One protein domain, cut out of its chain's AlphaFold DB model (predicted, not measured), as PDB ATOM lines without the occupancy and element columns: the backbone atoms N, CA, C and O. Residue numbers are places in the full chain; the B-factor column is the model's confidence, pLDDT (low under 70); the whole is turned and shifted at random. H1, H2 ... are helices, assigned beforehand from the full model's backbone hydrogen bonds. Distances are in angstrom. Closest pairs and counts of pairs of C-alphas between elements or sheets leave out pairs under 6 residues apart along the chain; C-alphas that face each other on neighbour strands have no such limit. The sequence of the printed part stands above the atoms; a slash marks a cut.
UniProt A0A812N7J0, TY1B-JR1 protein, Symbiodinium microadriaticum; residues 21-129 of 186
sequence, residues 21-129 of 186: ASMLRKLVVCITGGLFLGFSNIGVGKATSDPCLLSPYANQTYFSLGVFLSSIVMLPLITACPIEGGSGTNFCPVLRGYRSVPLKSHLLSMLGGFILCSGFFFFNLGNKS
ATOM      1  N   ALA A  21     135.321  14.769 123.023       64.12
ATOM      2  CA  ALA A  21     133.862  14.746 123.068       64.12
ATOM      3  C   ALA A  21     133.344  13.336 122.738       64.12
ATOM      4  O   ALA A  21     133.516  12.853 121.616       64.12
ATOM      5  N   SER A  22     132.733  12.659 123.710       81.12
ATOM      6  CA  SER A  22     132.176  11.329 123.477       81.12
ATOM      7  C   SER A  22     130.922  11.447 122.611       81.12
ATOM      8  O   SER A  22     129.957  12.110 122.996       81.12
ATOM      9  N   MET A  23     130.910  10.781 121.451       84.50
ATOM     10  CA  MET A  23     129.728  10.708 120.579       84.50
ATOM     11  C   MET A  23     128.518  10.118 121.311       84.50
ATOM     12  O   MET A  23     127.397  10.567 121.090       84.50
ATOM     13  N   LEU A  24     128.746   9.185 122.244       85.56
ATOM     14  CA  LEU A  24     127.693   8.635 123.096       85.56
ATOM     15  C   LEU A  24     127.050   9.721 123.965       85.56
ATOM     16  O   LEU A  24     125.831   9.779 124.064       85.56
ATOM     17  N   ARG A  25     127.850  10.624 124.547       82.62
ATOM     18  CA  ARG A  25     127.329  11.741 125.351       82.62
ATOM     19  C   ARG A  25     126.445  12.656 124.502       82.62
ATOM     20  O   ARG A  25     125.347  12.998 124.929       82.62
ATOM     21  N   LYS A  26     126.890  13.001 123.290       85.94
ATOM     22  CA  LYS A  26     126.109  13.820 122.346       85.94
ATOM     23  C   LYS A  26     124.795  13.142 121.956       85.94
ATOM     24  O   LYS A  26     123.749  13.786 121.965       85.94
ATOM     25  N   LEU A  27     124.840  11.840 121.676       89.50
ATOM     26  CA  LEU A  27     123.663  11.047 121.329       89.50
ATOM     27  C   LEU A  27     122.655  10.981 122.486       89.50
ATOM     28  O   LEU A  27     121.472  11.225 122.273       89.50
ATOM     29  N   VAL A  28     123.115  10.709 123.711       88.88
ATOM     30  CA  VAL A  28     122.254  10.658 124.905       88.88
ATOM     31  C   VAL A  28     121.575  12.002 125.152       88.88
ATOM     32  O   VAL A  28     120.372  12.041 125.408       88.88
ATOM     33  N   VAL A  29     122.313  13.110 125.027       87.69
ATOM     34  CA  VAL A  29     121.743  14.458 125.162       87.69
ATOM     35  C   VAL A  29     120.697  14.721 124.077       87.69
ATOM     36  O   VAL A  29     119.623  15.227 124.388       87.69
ATOM     37  N   CYS A  30     120.961  14.327 122.829       89.25
ATOM     38  CA  CYS A  30     120.017  14.489 121.722       89.25
ATOM     39  C   CYS A  30     118.719  13.691 121.936       89.25
ATOM     40  O   CYS A  30     117.633  14.255 121.826       89.25
ATOM     41  N   ILE A  31     118.818  12.410 122.314       92.31
ATOM     42  CA  ILE A  31     117.653  11.551 122.583       92.31
ATOM     43  C   ILE A  31     116.839  12.101 123.755       92.31
ATOM     44  O   ILE A  31     115.617  12.216 123.666       92.31
ATOM     45  N   THR A  32     117.515  12.483 124.840       90.25
ATOM     46  CA  THR A  32     116.855  13.056 126.019       90.25
ATOM     47  C   THR A  32     116.150  14.360 125.646       90.25
ATOM     48  O   THR A  32     114.965  14.513 125.924       90.25
ATOM     49  N   GLY A  33     116.824  15.271 124.936       87.19
ATOM     50  CA  GLY A  33     116.229  16.525 124.473       87.19
ATOM     51  C   GLY A  33     115.004  16.312 123.578       87.19
ATOM     52  O   GLY A  33     113.977  16.956 123.786       87.19
ATOM     53  N   GLY A  34     115.075  15.363 122.641       87.00
ATOM     54  CA  GLY A  34     113.952  15.006 121.770       87.00
ATOM     55  C   GLY A  34     112.745  14.465 122.540       87.00
ATOM     56  O   GLY A  34     111.617  14.888 122.287       87.00
ATOM     57  N   LEU A  35     112.971  13.593 123.527       90.12
ATOM     58  CA  LEU A  35     111.906  13.075 124.393       90.12
ATOM     59  C   LEU A  35     111.232  14.198 125.184       90.12
ATOM     60  O   LEU A  35     110.006  14.293 125.179       90.12
ATOM     61  N   PHE A  36     112.013  15.076 125.816       87.94
ATOM     62  CA  PHE A  36     111.476  16.211 126.569       87.94
ATOM     63  C   PHE A  36     110.646  17.150 125.681       87.94
ATOM     64  O   PHE A  36     109.566  17.567 126.096       87.94
ATOM     65  N   LEU A  37     111.096  17.422 124.451       84.69
ATOM     66  CA  LEU A  37     110.357  18.243 123.485       84.69
ATOM     67  C   LEU A  37     109.046  17.571 123.025       84.69
ATOM     68  O   LEU A  37     108.027  18.233 122.815       84.69
ATOM     69  N   GLY A  38     109.047  16.243 122.882       82.69
ATOM     70  CA  GLY A  38     107.840  15.462 122.603       82.69
ATOM     71  C   GLY A  38     106.836  15.526 123.758       82.69
ATOM     72  O   GLY A  38     105.671  15.871 123.553       82.69
ATOM     73  N   PHE A  39     107.297  15.276 124.987       85.44
ATOM     74  CA  PHE A  39     106.464  15.362 126.190       85.44
ATOM     75  C   PHE A  39     105.893  16.767 126.403       85.44
ATOM     76  O   PHE A  39     104.711  16.897 126.732       85.44
ATOM     77  N   SER A  40     106.684  17.820 126.172       82.81
ATOM     78  CA  SER A  40     106.201  19.195 126.308       82.81
ATOM     79  C   SER A  40     105.091  19.517 125.310       82.81
ATOM     80  O   SER A  40     104.118  20.162 125.690       82.81
ATOM     81  N   ASN A  41     105.180  19.036 124.064       80.00
ATOM     82  CA  ASN A  41     104.132  19.252 123.059       80.00
ATOM     83  C   ASN A  41     102.799  18.598 123.454       80.00
ATOM     84  O   ASN A  41     101.748  19.215 123.296       80.00
ATOM     85  N   ILE A  42     102.829  17.392 124.034       81.62
ATOM     86  CA  ILE A  42     101.620  16.733 124.557       81.62
ATOM     87  C   ILE A  42     101.029  17.538 125.723       81.62
ATOM     88  O   ILE A  42      99.813  17.721 125.796       81.62
ATOM     89  N   GLY A  43     101.883  18.018 126.633       79.38
ATOM     90  CA  GLY A  43     101.470  18.831 127.777       79.38
ATOM     91  C   GLY A  43     100.805  20.142 127.356       79.38
ATOM     92  O   GLY A  43      99.715  20.450 127.833       79.38
ATOM     93  N   VAL A  44     101.419  20.872 126.419       78.94
ATOM     94  CA  VAL A  44     100.859  22.111 125.856       78.94
ATOM     95  C   VAL A  44      99.548  21.824 125.129       78.94
ATOM     96  O   VAL A  44      98.561  22.500 125.398       78.94
ATOM     97  N   GLY A  45      99.494  20.780 124.293       75.62
ATOM     98  CA  GLY A  45      98.267  20.367 123.610       75.62
ATOM     99  C   GLY A  45      97.108  20.181 124.591       75.62
ATOM    100  O   GLY A  45      96.100  20.873 124.483       75.62
ATOM    101  N   LYS A  46      97.299  19.360 125.632       77.19
ATOM    102  CA  LYS A  46      96.285  19.130 126.678       77.19
ATOM    103  C   LYS A  46      95.908  20.388 127.460       77.19
ATOM    104  O   LYS A  46      94.741  20.567 127.772       77.19
ATOM    105  N   ALA A  47      96.869  21.257 127.772       75.62
ATOM    106  CA  ALA A  47      96.604  22.512 128.480       75.62
ATOM    107  C   ALA A  47      95.817  23.531 127.630       75.62
ATOM    108  O   ALA A  47      95.259  24.493 128.161       75.62
ATOM    109  N   THR A  48      95.786  23.332 126.310       73.19
ATOM    110  CA  THR A  48      95.101  24.207 125.349       73.19
ATOM    111  C   THR A  48      93.801  23.622 124.778       73.19
ATOM    112  O   THR A  48      93.103  24.338 124.065       73.19
ATOM    113  N   SER A  49      93.435  22.372 125.093       67.81
ATOM    114  CA  SER A  49      92.209  21.710 124.609       67.81
ATOM    115  C   SER A  49      91.124  21.620 125.709       67.81
ATOM    116  O   SER A  49      91.304  20.868 126.659       67.81
ATOM    117  N   ASP A  50      89.999  22.343 125.543       65.00
ATOM    118  CA  ASP A  50      88.749  22.319 126.357       65.00
ATOM    119  C   ASP A  50      88.823  22.691 127.866       65.00
ATOM    120  O   ASP A  50      89.886  22.794 128.473       65.00
ATOM    121  N   PRO A  51      87.667  22.911 128.532       51.75
ATOM    122  CA  PRO A  51      86.934  24.181 128.619       51.75
ATOM    123  C   PRO A  51      87.679  25.301 129.380       51.75
ATOM    124  O   PRO A  51      87.210  26.436 129.423       51.75
ATOM    125  N   CYS A  52      88.844  25.018 129.971       55.34
ATOM    126  CA  CYS A  52      89.660  25.981 130.711       55.34
ATOM    127  C   CYS A  52      90.907  26.352 129.893       55.34
ATOM    128  O   CYS A  52      92.041  26.173 130.336       55.34
ATOM    129  N   LEU A  53      90.679  26.829 128.662       70.38
ATOM    130  CA  LEU A  53      91.724  27.163 127.695       70.38
ATOM    131  C   LEU A  53      92.741  28.146 128.281       70.38
ATOM    132  O   LEU A  53      92.421  29.305 128.563       70.38
ATOM    133  N   LEU A  54      94.005  27.729 128.348       72.88
ATOM    134  CA  LEU A  54      95.087  28.691 128.459       72.88
ATOM    135  C   LEU A  54      95.120  29.550 127.194       72.88
ATOM    136  O   LEU A  54      95.345  29.079 126.079       72.88
ATOM    137  N   SER A  55      94.909  30.851 127.378       81.69
ATOM    138  CA  SER A  55      95.137  31.835 126.327       81.69
ATOM    139  C   SER A  55      96.586  31.729 125.816       81.69
ATOM    140  O   SER A  55      97.487  31.478 126.618       81.69
ATOM    141  N   PRO A  56      96.868  31.963 124.521       78.38
ATOM    142  CA  PRO A  56      98.221  31.914 123.960       78.38
ATOM    143  C   PRO A  56      99.157  32.895 124.669       78.38
ATOM    144  O   PRO A  56     100.344  32.622 124.806       78.38
ATOM    145  N   TYR A  57      98.611  33.992 125.203       83.69
ATOM    146  CA  TYR A  57      99.338  34.919 126.065       83.69
ATOM    147  C   TYR A  57      99.773  34.261 127.378       83.69
ATOM    148  O   TYR A  57     100.935  34.361 127.753       83.69
ATOM    149  N   ALA A  58      98.875  33.530 128.043       86.50
ATOM    150  CA  ALA A  58      99.199  32.813 129.271       86.50
ATOM    151  C   ALA A  58     100.181  31.659 128.997       86.50
ATOM    152  O   ALA A  58     101.154  31.504 129.733       86.50
ATOM    153  N   ASN A  59      99.998  30.913 127.900       85.12
ATOM    154  CA  ASN A  59     100.937  29.869 127.485       85.12
ATOM    155  C   ASN A  59     102.346  30.444 127.252       85.12
ATOM    156  O   ASN A  59     103.330  29.894 127.740       85.12
ATOM    157  N   GLN A  60     102.445  31.604 126.595       87.31
ATOM    158  CA  GLN A  60     103.712  32.303 126.384       87.31
ATOM    159  C   GLN A  60     104.362  32.768 127.694       87.31
ATOM    160  O   GLN A  60     105.587  32.707 127.826       87.31
ATOM    161  N   THR A  61     103.571  33.223 128.669       88.44
ATOM    162  CA  THR A  61     104.081  33.619 129.987       88.44
ATOM    163  C   THR A  61     104.675  32.425 130.728       88.44
ATOM    164  O   THR A  61     105.818  32.502 131.181       88.44
ATOM    165  N   TYR A  62     103.953  31.302 130.803       88.62
ATOM    166  CA  TYR A  62     104.459  30.088 131.451       88.62
ATOM    167  C   TYR A  62     105.649  29.484 130.709       88.62
ATOM    168  O   TYR A  62     106.600  29.043 131.351       88.62
ATOM    169  N   PHE A  63     105.650  29.528 129.374       87.75
ATOM    170  CA  PHE A  63     106.799  29.128 128.569       87.75
ATOM    171  C   PHE A  63     108.034  29.977 128.897       87.75
ATOM    172  O   PHE A  63     109.085  29.430 129.212       87.75
ATOM    173  N   SER A  64     107.899  31.306 128.911       90.31
ATOM    174  CA  SER A  64     108.999  32.221 129.252       90.31
ATOM    175  C   SER A  64     109.525  31.987 130.671       90.31
ATOM    176  O   SER A  64     110.736  31.966 130.888       90.31
ATOM    177  N   LEU A  65     108.628  31.754 131.635       91.19
ATOM    178  CA  LEU A  65     109.004  31.422 133.010       91.19
ATOM    179  C   LEU A  65     109.736  30.074 133.083       91.19
ATOM    180  O   LEU A  65     110.756  29.962 133.759       91.19
ATOM    181  N   GLY A  66     109.263  29.066 132.348       90.00
ATOM    182  CA  GLY A  66     109.917  27.765 132.233       90.00
ATOM    183  C   GLY A  66     111.308  27.860 131.603       90.00
ATOM    184  O   GLY A  66     112.253  27.265 132.114       90.00
ATOM    185  N   VAL A  67     111.477  28.658 130.545       89.62
ATOM    186  CA  VAL A  67     112.788  28.932 129.931       89.62
ATOM    187  C   VAL A  67     113.718  29.625 130.928       89.62
ATOM    188  O   VAL A  67     114.873  29.229 131.063       89.62
ATOM    189  N   PHE A  68     113.225  30.608 131.682       90.75
ATOM    190  CA  PHE A  68     114.020  31.295 132.699       90.75
ATOM    191  C   PHE A  68     114.484  30.342 133.814       90.75
ATOM    192  O   PHE A  68     115.677  30.265 134.107       90.75
ATOM    193  N   LEU A  69     113.566  29.561 134.393       92.25
ATOM    194  CA  LEU A  69     113.882  28.605 135.458       92.25
ATOM    195  C   LEU A  69     114.783  27.465 134.964       92.25
ATOM    196  O   LEU A  69     115.744  27.099 135.639       92.25
ATOM    197  N   SER A  70     114.517  26.933 133.771       90.56
ATOM    198  CA  SER A  70     115.359  25.893 133.170       90.56
ATOM    199  C   SER A  70     116.756  26.410 132.848       90.56
ATOM    200  O   SER A  70     117.713  25.667 133.024       90.56
ATOM    201  N   SER A  71     116.911  27.684 132.477       89.94
ATOM    202  CA  SER A  71     118.226  28.292 132.250       89.94
ATOM    203  C   SER A  71     119.067  28.323 133.526       89.94
ATOM    204  O   SER A  71     120.257  28.027 133.472       89.94
ATOM    205  N   ILE A  72     118.464  28.597 134.689       89.19
ATOM    206  CA  ILE A  72     119.175  28.575 135.981       89.19
ATOM    207  C   ILE A  72     119.749  27.185 136.280       89.19
ATOM    208  O   ILE A  72     120.828  27.084 136.857       89.19
ATOM    209  N   VAL A  73     119.058  26.119 135.872       88.75
ATOM    210  CA  VAL A  73     119.497  24.732 136.085       88.75
ATOM    211  C   VAL A  73     120.456  24.267 134.984       88.75
ATOM    212  O   VAL A  73     121.485  23.657 135.268       88.75
ATOM    213  N   MET A  74     120.152  24.573 133.724       87.38
ATOM    214  CA  MET A  74     120.906  24.101 132.562       87.38
ATOM    215  C   MET A  74     122.245  24.816 132.404       87.38
ATOM    216  O   MET A  74     123.223  24.168 132.048       87.38
ATOM    217  N   LEU A  75     122.335  26.117 132.700       89.31
ATOM    218  CA  LEU A  75     123.593  26.857 132.556       89.31
ATOM    219  C   LEU A  75     124.718  26.266 133.434       89.31
ATOM    220  O   LEU A  75     125.779  25.965 132.884       89.31
ATOM    221  N   PRO A  76     124.517  25.994 134.742       85.81
ATOM    222  CA  PRO A  76     125.503  25.281 135.552       85.81
ATOM    223  C   PRO A  76     125.815  23.877 135.030       85.81
ATOM    224  O   PRO A  76     126.988  23.507 134.963       85.81
ATOM    225  N   LEU A  77     124.799  23.105 134.621       85.88
ATOM    226  CA  LEU A  77     124.987  21.737 134.123       85.88
ATOM    227  C   LEU A  77     125.860  21.691 132.865       85.88
ATOM    228  O   LEU A  77     126.765  20.865 132.787       85.88
ATOM    229  N   ILE A  78     125.641  22.599 131.911       85.50
ATOM    230  CA  ILE A  78     126.424  22.676 130.670       85.50
ATOM    231  C   ILE A  78     127.876  23.077 130.972       85.50
ATOM    232  O   ILE A  78     128.800  22.542 130.362       85.50
ATOM    233  N   THR A  79     128.100  23.968 131.948       83.88
ATOM    234  CA  THR A  79     129.461  24.361 132.363       83.88
ATOM    235  C   THR A  79     130.198  23.267 133.137       83.88
ATOM    236  O   THR A  79     131.410  23.104 132.976       83.88
ATOM    237  N   ALA A  80     129.472  22.481 133.937       82.88
ATOM    238  CA  ALA A  80     130.022  21.363 134.694       82.88
ATOM    239  C   ALA A  80     130.282  20.136 133.803       82.88
ATOM    240  O   ALA A  80     131.227  19.386 134.039       82.88
ATOM    241  N   CYS A  81     129.461  19.926 132.774       80.44
ATOM    242  CA  CYS A  81     129.542  18.797 131.850       80.44
ATOM    243  C   CYS A  81     129.510  19.276 130.388       80.44
ATOM    244  O   CYS A  81     128.480  19.142 129.721       80.44
ATOM    245  N   PRO A  82     130.637  19.783 129.850       80.62
ATOM    246  CA  PRO A  82     130.694  20.252 128.472       80.62
ATOM    247  C   PRO A  82     130.452  19.106 127.474       80.62
ATOM    248  O   PRO A  82     131.002  17.999 127.587       80.62
ATOM    249  N   ILE A  83     129.606  19.382 126.481       76.31
ATOM    250  CA  ILE A  83     129.164  18.417 125.463       76.31
ATOM    251  C   ILE A  83     130.228  18.253 124.367       76.31
ATOM    252  O   ILE A  83     130.449  17.138 123.887       76.31
ATOM    253  N   GLU A  84     130.946  19.324 124.013       74.88
ATOM    254  CA  GLU A  84     132.105  19.287 123.106       74.88
ATOM    255  C   GLU A  84     133.395  18.716 123.735       74.88
ATOM    256  O   GLU A  84     134.414  18.624 123.052       74.88
ATOM    257  N   GLY A  85     133.360  18.250 124.989       64.88
ATOM    258  CA  GLY A  85     134.553  17.797 125.714       64.88
ATOM    259  C   GLY A  85     135.288  18.941 126.423       64.88
ATOM    260  O   GLY A  85     134.898  20.100 126.317       64.88
ATOM    261  N   GLY A  86     136.323  18.607 127.197       68.12
ATOM    262  CA  GLY A  86     137.000  19.544 128.107       68.12
ATOM    263  C   GLY A  86     136.758  19.265 129.590       68.12
ATOM    264  O   GLY A  86     135.877  18.485 129.959       68.12
ATOM    265  N   SER A  87     137.577  19.883 130.442       68.62
ATOM    266  CA  SER A  87     137.410  19.836 131.896       68.62
ATOM    267  C   SER A  87     136.223  20.709 132.293       68.62
ATOM    268  O   SER A  87     136.167  21.884 131.931       68.62
ATOM    269  N   GLY A  88     135.266  20.131 133.020       71.81
ATOM    270  CA  GLY A  88     134.152  20.884 133.589       71.81
ATOM    271  C   GLY A  88     134.668  22.015 134.474       71.81
ATOM    272  O   GLY A  88     135.632  21.840 135.219       71.81
ATOM    273  N   THR A  89     134.037  23.181 134.387       74.88
ATOM    274  CA  THR A  89     134.378  24.331 135.229       74.88
ATOM    275  C   THR A  89     133.210  24.672 136.137       74.88
ATOM    276  O   THR A  89     132.050  24.394 135.833       74.88
ATOM    277  N   ASN A  90     133.516  25.274 137.284       76.44
ATOM    278  CA  ASN A  90     132.480  25.812 138.152       76.44
ATOM    279  C   ASN A  90     131.771  26.984 137.452       76.44
ATOM    280  O   ASN A  90     132.385  27.748 136.707       76.44
ATOM    281  N   PHE A  91     130.487  27.176 137.754       78.81
ATOM    282  CA  PHE A  91     129.678  28.241 137.155       78.81
ATOM    283  C   PHE A  91     130.168  29.662 137.525       78.81
ATOM    284  O   PHE A  91     130.057  30.600 136.737       78.81
ATOM    285  N   CYS A  92     130.771  29.841 138.709       76.62
ATOM    286  CA  CYS A  92     131.240  31.148 139.193       76.62
ATOM    287  C   CYS A  92     132.289  31.840 138.288       76.62
ATOM    288  O   CYS A  92     132.145  33.041 138.046       76.62
ATOM    289  N   PRO A  93     133.340  31.153 137.793       77.69
ATOM    290  CA  PRO A  93     134.252  31.696 136.782       77.69
ATOM    291  C   PRO A  93     133.547  32.239 135.532       77.69
ATOM    292  O   PRO A  93     133.840  33.353 135.098       77.69
ATOM    293  N   VAL A  94     132.576  31.495 134.997       80.56
ATOM    294  CA  VAL A  94     131.820  31.879 133.793       80.56
ATOM    295  C   VAL A  94     130.991  33.136 134.053       80.56
ATOM    296  O   VAL A  94     131.010  34.078 133.262       80.56
ATOM    297  N   LEU A  95     130.337  33.208 135.216       81.44
ATOM    298  CA  LEU A  95     129.551  34.376 135.609       81.44
ATOM    299  C   LEU A  95     130.414  35.637 135.789       81.44
ATOM    300  O   LEU A  95     129.975  36.740 135.464       81.44
ATOM    301  N   ARG A  96     131.660  35.498 136.264       80.62
ATOM    302  CA  ARG A  96     132.612  36.621 136.330       80.62
ATOM    303  C   ARG A  96     133.033  37.087 134.936       80.62
ATOM    304  O   ARG A  96     133.076  38.292 134.698       80.62
ATOM    305  N   GLY A  97     133.273  36.151 134.018       81.56
ATOM    306  CA  GLY A  97     133.594  36.443 132.619       81.56
ATOM    307  C   GLY A  97     132.456  37.124 131.852       81.56
ATOM    308  O   GLY A  97     132.720  37.895 130.934       81.56
ATOM    309  N   TYR A  98     131.198  36.941 132.267       81.38
ATOM    310  CA  TYR A  98     130.030  37.543 131.609       81.38
ATOM    311  C   TYR A  98     130.126  39.074 131.470       81.38
ATOM    312  O   TYR A  98     129.748  39.637 130.444       81.38
ATOM    313  N   ARG A  99     130.697  39.758 132.472       80.06
ATOM    314  CA  ARG A  99     130.908  41.217 132.445       80.06
ATOM    315  C   ARG A  99     131.995  41.669 131.467       80.06
ATOM    316  O   ARG A  99     131.967  42.815 131.040       80.06
ATOM    317  N   SER A 100     132.934  40.789 131.123       83.62
ATOM    318  CA  SER A 100     133.995  41.072 130.145       83.62
ATOM    319  C   SER A 100     133.581  40.806 128.694       83.62
ATOM    320  O   SER A 100     134.304  41.177 127.774       83.62
ATOM    321  N   VAL A 101     132.414  40.189 128.472       86.69
ATOM    322  CA  VAL A 101     131.888  39.929 127.126       86.69
ATOM    323  C   VAL A 101     131.446  41.251 126.478       86.69
ATOM    324  O   VAL A 101     130.741  42.037 127.120       86.69
ATOM    325  N   PRO A 102     131.814  41.516 125.210       91.25
ATOM    326  CA  PRO A 102     131.455  42.756 124.530       91.25
ATOM    327  C   PRO A 102     129.936  42.920 124.391       91.25
ATOM    328  O   PRO A 102     129.210  41.967 124.105       91.25
ATOM    329  N   LEU A 103     129.454  44.164 124.502       91.19
ATOM    330  CA  LEU A 103     128.024  44.500 124.433       91.19
ATOM    331  C   LEU A 103     127.341  43.979 123.158       91.19
ATOM    332  O   LEU A 103     126.193  43.547 123.205       91.19
ATOM    333  N   LYS A 104     128.057  43.957 122.027       91.38
ATOM    334  CA  LYS A 104     127.543  43.418 120.758       91.38
ATOM    335  C   LYS A 104     127.121  41.951 120.874       91.38
ATOM    336  O   LYS A 104     126.092  41.577 120.325       91.38
ATOM    337  N   SER A 105     127.873  41.137 121.613       89.06
ATOM    338  CA  SER A 105     127.552  39.720 121.822       89.06
ATOM    339  C   SER A 105     126.337  39.539 122.733       89.06
ATOM    340  O   SER A 105     125.513  38.659 122.480       89.06
ATOM    341  N   HIS A 106     126.170  40.407 123.736       89.75
ATOM    342  CA  HIS A 106     124.958  40.442 124.565       89.75
ATOM    343  C   HIS A 106     123.725  40.793 123.732       89.75
ATOM    344  O   HIS A 106     122.724  40.086 123.791       89.75
ATOM    345  N   LEU A 107     123.817  41.829 122.893       92.44
ATOM    346  CA  LEU A 107     122.723  42.239 122.010       92.44
ATOM    347  C   LEU A 107     122.359  41.155 120.994       92.44
ATOM    348  O   LEU A 107     121.178  40.906 120.774       92.44
ATOM    349  N   LEU A 108     123.352  40.478 120.411       92.69
ATOM    350  CA  LEU A 108     123.103  39.381 119.477       92.69
ATOM    351  C   LEU A 108     122.394  38.204 120.166       92.69
ATOM    352  O   LEU A 108     121.469  37.625 119.600       92.69
ATOM    353  N   SER A 109     122.771  37.905 121.412       89.19
ATOM    354  CA  SER A 109     122.122  36.868 122.226       89.19
ATOM    355  C   SER A 109     120.680  37.246 122.587       89.19
ATOM    356  O   SER A 109     119.773  36.425 122.459       89.19
ATOM    357  N   MET A 110     120.444  38.506 122.974       92.12
ATOM    358  CA  MET A 110     119.096  39.024 123.237       92.12
ATOM    359  C   MET A 110     118.222  38.996 121.980       92.12
ATOM    360  O   MET A 110     117.056  38.616 122.061       92.12
ATOM    361  N   LEU A 111     118.779  39.347 120.818       94.50
ATOM    362  CA  LEU A 111     118.067  39.316 119.544       94.50
ATOM    363  C   LEU A 111     117.678  37.886 119.153       94.50
ATOM    364  O   LEU A 111     116.536  37.652 118.767       94.50
ATOM    365  N   GLY A 112     118.588  36.920 119.315       90.06
ATOM    366  CA  GLY A 112     118.292  35.506 119.079       90.06
ATOM    367  C   GLY A 112     117.165  34.988 119.978       90.06
ATOM    368  O   GLY A 112     116.208  34.389 119.488       90.06
ATOM    369  N   GLY A 113     117.226  35.292 121.279       90.25
ATOM    370  CA  GLY A 113     116.163  34.943 122.227       90.25
ATOM    371  C   GLY A 113     114.824  35.604 121.890       90.25
ATOM    372  O   GLY A 113     113.782  34.951 121.928       90.25
ATOM    373  N   PHE A 114     114.841  36.878 121.489       92.75
ATOM    374  CA  PHE A 114     113.642  37.606 121.081       92.75
ATOM    375  C   PHE A 114     112.984  36.993 119.838       92.75
ATOM    376  O   PHE A 114     111.767  36.802 119.825       92.75
ATOM    377  N   ILE A 115     113.774  36.643 118.819       92.12
ATOM    378  CA  ILE A 115     113.280  35.994 117.596       92.12
ATOM    379  C   ILE A 115     112.675  34.625 117.926       92.12
ATOM    380  O   ILE A 115     111.576  34.324 117.464       92.12
ATOM    381  N   LEU A 116     113.339  33.826 118.768       89.38
ATOM    382  CA  LEU A 116     112.855  32.501 119.162       89.38
ATOM    383  C   LEU A 116     111.535  32.578 119.941       89.38
ATOM    384  O   LEU A 116     110.573  31.890 119.599       89.38
ATOM    385  N   CYS A 117     111.452  33.454 120.946       89.94
ATOM    386  CA  CYS A 117     110.230  33.648 121.725       89.94
ATOM    387  C   CYS A 117     109.082  34.208 120.874       89.94
ATOM    388  O   CYS A 117     107.947  33.758 121.019       89.94
ATOM    389  N   SER A 118     109.367  35.148 119.967       91.44
ATOM    390  CA  SER A 118     108.362  35.709 119.054       91.44
ATOM    391  C   SER A 118     107.851  34.662 118.062       91.44
ATOM    392  O   SER A 118     106.648  34.567 117.832       91.44
ATOM    393  N   GLY A 119     108.744  33.827 117.519       89.38
ATOM    394  CA  GLY A 119     108.376  32.715 116.644       89.38
ATOM    395  C   GLY A 119     107.473  31.703 117.349       89.38
ATOM    396  O   GLY A 119     106.426  31.337 116.817       89.38
ATOM    397  N   PHE A 120     107.820  31.316 118.581       86.88
ATOM    398  CA  PHE A 120     106.983  30.425 119.387       86.88
ATOM    399  C   PHE A 120     105.615  31.048 119.703       86.88
ATOM    400  O   PHE A 120     104.593  30.365 119.625       86.88
ATOM    401  N   PHE A 121     105.563  32.349 119.992       88.19
ATOM    402  CA  PHE A 121     104.306  33.055 120.230       88.19
ATOM    403  C   PHE A 121     103.386  33.033 118.998       88.19
ATOM    404  O   PHE A 121     102.221  32.647 119.110       88.19
ATOM    405  N   PHE A 122     103.905  33.383 117.814       88.75
ATOM    406  CA  PHE A 122     103.122  33.349 116.573       88.75
ATOM    407  C   PHE A 122     102.683  31.933 116.195       88.75
ATOM    408  O   PHE A 122     101.546  31.749 115.760       88.75
ATOM    409  N   PHE A 123     103.534  30.931 116.427       86.31
ATOM    410  CA  PHE A 123     103.178  29.525 116.250       86.31
ATOM    411  C   PHE A 123     101.962  29.139 117.109       86.31
ATOM    412  O   PHE A 123     100.972  28.623 116.595       86.31
ATOM    413  N   ASN A 124     101.981  29.471 118.404       82.31
ATOM    414  CA  ASN A 124     100.854  29.200 119.303       82.31
ATOM    415  C   ASN A 124      99.584  29.973 118.926       82.31
ATOM    416  O   ASN A 124      98.478  29.469 119.115       82.31
ATOM    417  N   LEU A 125      99.726  31.190 118.396       84.88
ATOM    418  CA  LEU A 125      98.588  31.988 117.951       84.88
ATOM    419  C   LEU A 125      97.903  31.369 116.722       84.88
ATOM    420  O   LEU A 125      96.676  31.311 116.685       84.88
ATOM    421  N   GLY A 126      98.684  30.870 115.757       81.00
ATOM    422  CA  GLY A 126      98.175  30.210 114.548       81.00
ATOM    423  C   GLY A 126      97.553  28.836 114.807       81.00
ATOM    424  O   GLY A 126      96.550  28.487 114.184       81.00
ATOM    425  N   ASN A 127      98.076  28.089 115.783       76.75
ATOM    426  CA  ASN A 127      97.592  26.743 116.112       76.75
ATOM    427  C   ASN A 127      96.135  26.696 116.591       76.75
ATOM    428  O   ASN A 127      95.504  25.652 116.486       76.75
ATOM    429  N   LYS A 128      95.564  27.811 117.065       70.12
ATOM    430  CA  LYS A 128      94.148  27.869 117.471       70.12
ATOM    431  C   LYS A 128      93.168  27.494 116.363       70.12
ATOM    432  O   LYS A 128      92.082  27.008 116.658       70.12
ATOM    433  N   SER A 129      93.532  27.777 115.118       72.00
ATOM    434  CA  SER A 129      92.663  27.583 113.956       72.00
ATOM    435  C   SER A 129      93.011  26.319 113.168       72.00
ATOM    436  O   SER A 129      92.416  26.075 112.122       72.00
TER     437      SER A 129
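Overview. This is residues 21 to 129 of the 186 residues of the protein "TY1B-JR1 protein" of Symbiodinium microadriaticum (UniProt A0A812N7J0). What shape does the model make? Three long helices fan out in a loose, flat zigzag: H1 runs roughly alongside H2 with a gap between them, and H2 and H4 make a V. The short H3 bridges the wide end of the V. What is it made of? The printed part has 109 residues with four named helices, in the order H1, H2, H3, H4, and no named strand: all helix. How spread out is it? It is loose, with a radius of gyration of the C-alphas of 17.3 A, and spans 50 by 36 by 18 A.

Arrangement. What is near the longest helix? H1, residues 23 to 48, is close to but not clearly touching H2, residues 56 to 80; their closest C-alphas, of Val 44 and Asn 59, are 7.9 A apart. They run opposite ways at a shallow tilt of 19 degrees. What does H2 touch? Its residues 56 to 64 touch residues 117 to 125 of H4, residues 103 to 127, opposite ways at a steep tilt of 42 degrees; the closest C-alphas, of Pro 56 and Asn 124, are 6.0 A apart. Its residues 75 to 80 touch H3, residues 91 to 98, only just about perpendicular at 71 degrees, the closest C-alphas being those of Pro 76 and Phe 91, 5.4 A apart. What stays apart? H1 is apart from H3 and H4, and H3 is apart from H4. Are the backbones regularly paired? Every O i to N i+4 pair is within hydrogen-bond range in H1, H3 and H4; in H2, 20 of 21 are.

Along the chain. Where do H1 and H4 lie? H1 runs 37.5 A from C-alpha 23 at (129.728, 10.708, 120.579). H4 runs 36.2 A to C-alpha 127 at (97.592, 26.743, 116.112). And the others? H2, 35.2 A, has a kink of 33 degrees near residue 73; H3 is 10.8 A long.

Size, cuts and confidence. How are the helices linked? H3 to H4 is a tight link; H1 to H2 and H2 to H3 are short ones, and the printed part has no cut. How large is it, and where is confidence low? The two C-alphas farthest apart, of Pro 51 and Ser 87, are 50.8 A apart; pLDDT is under 70 at residues 21, 49 to 52 and 85 to 87.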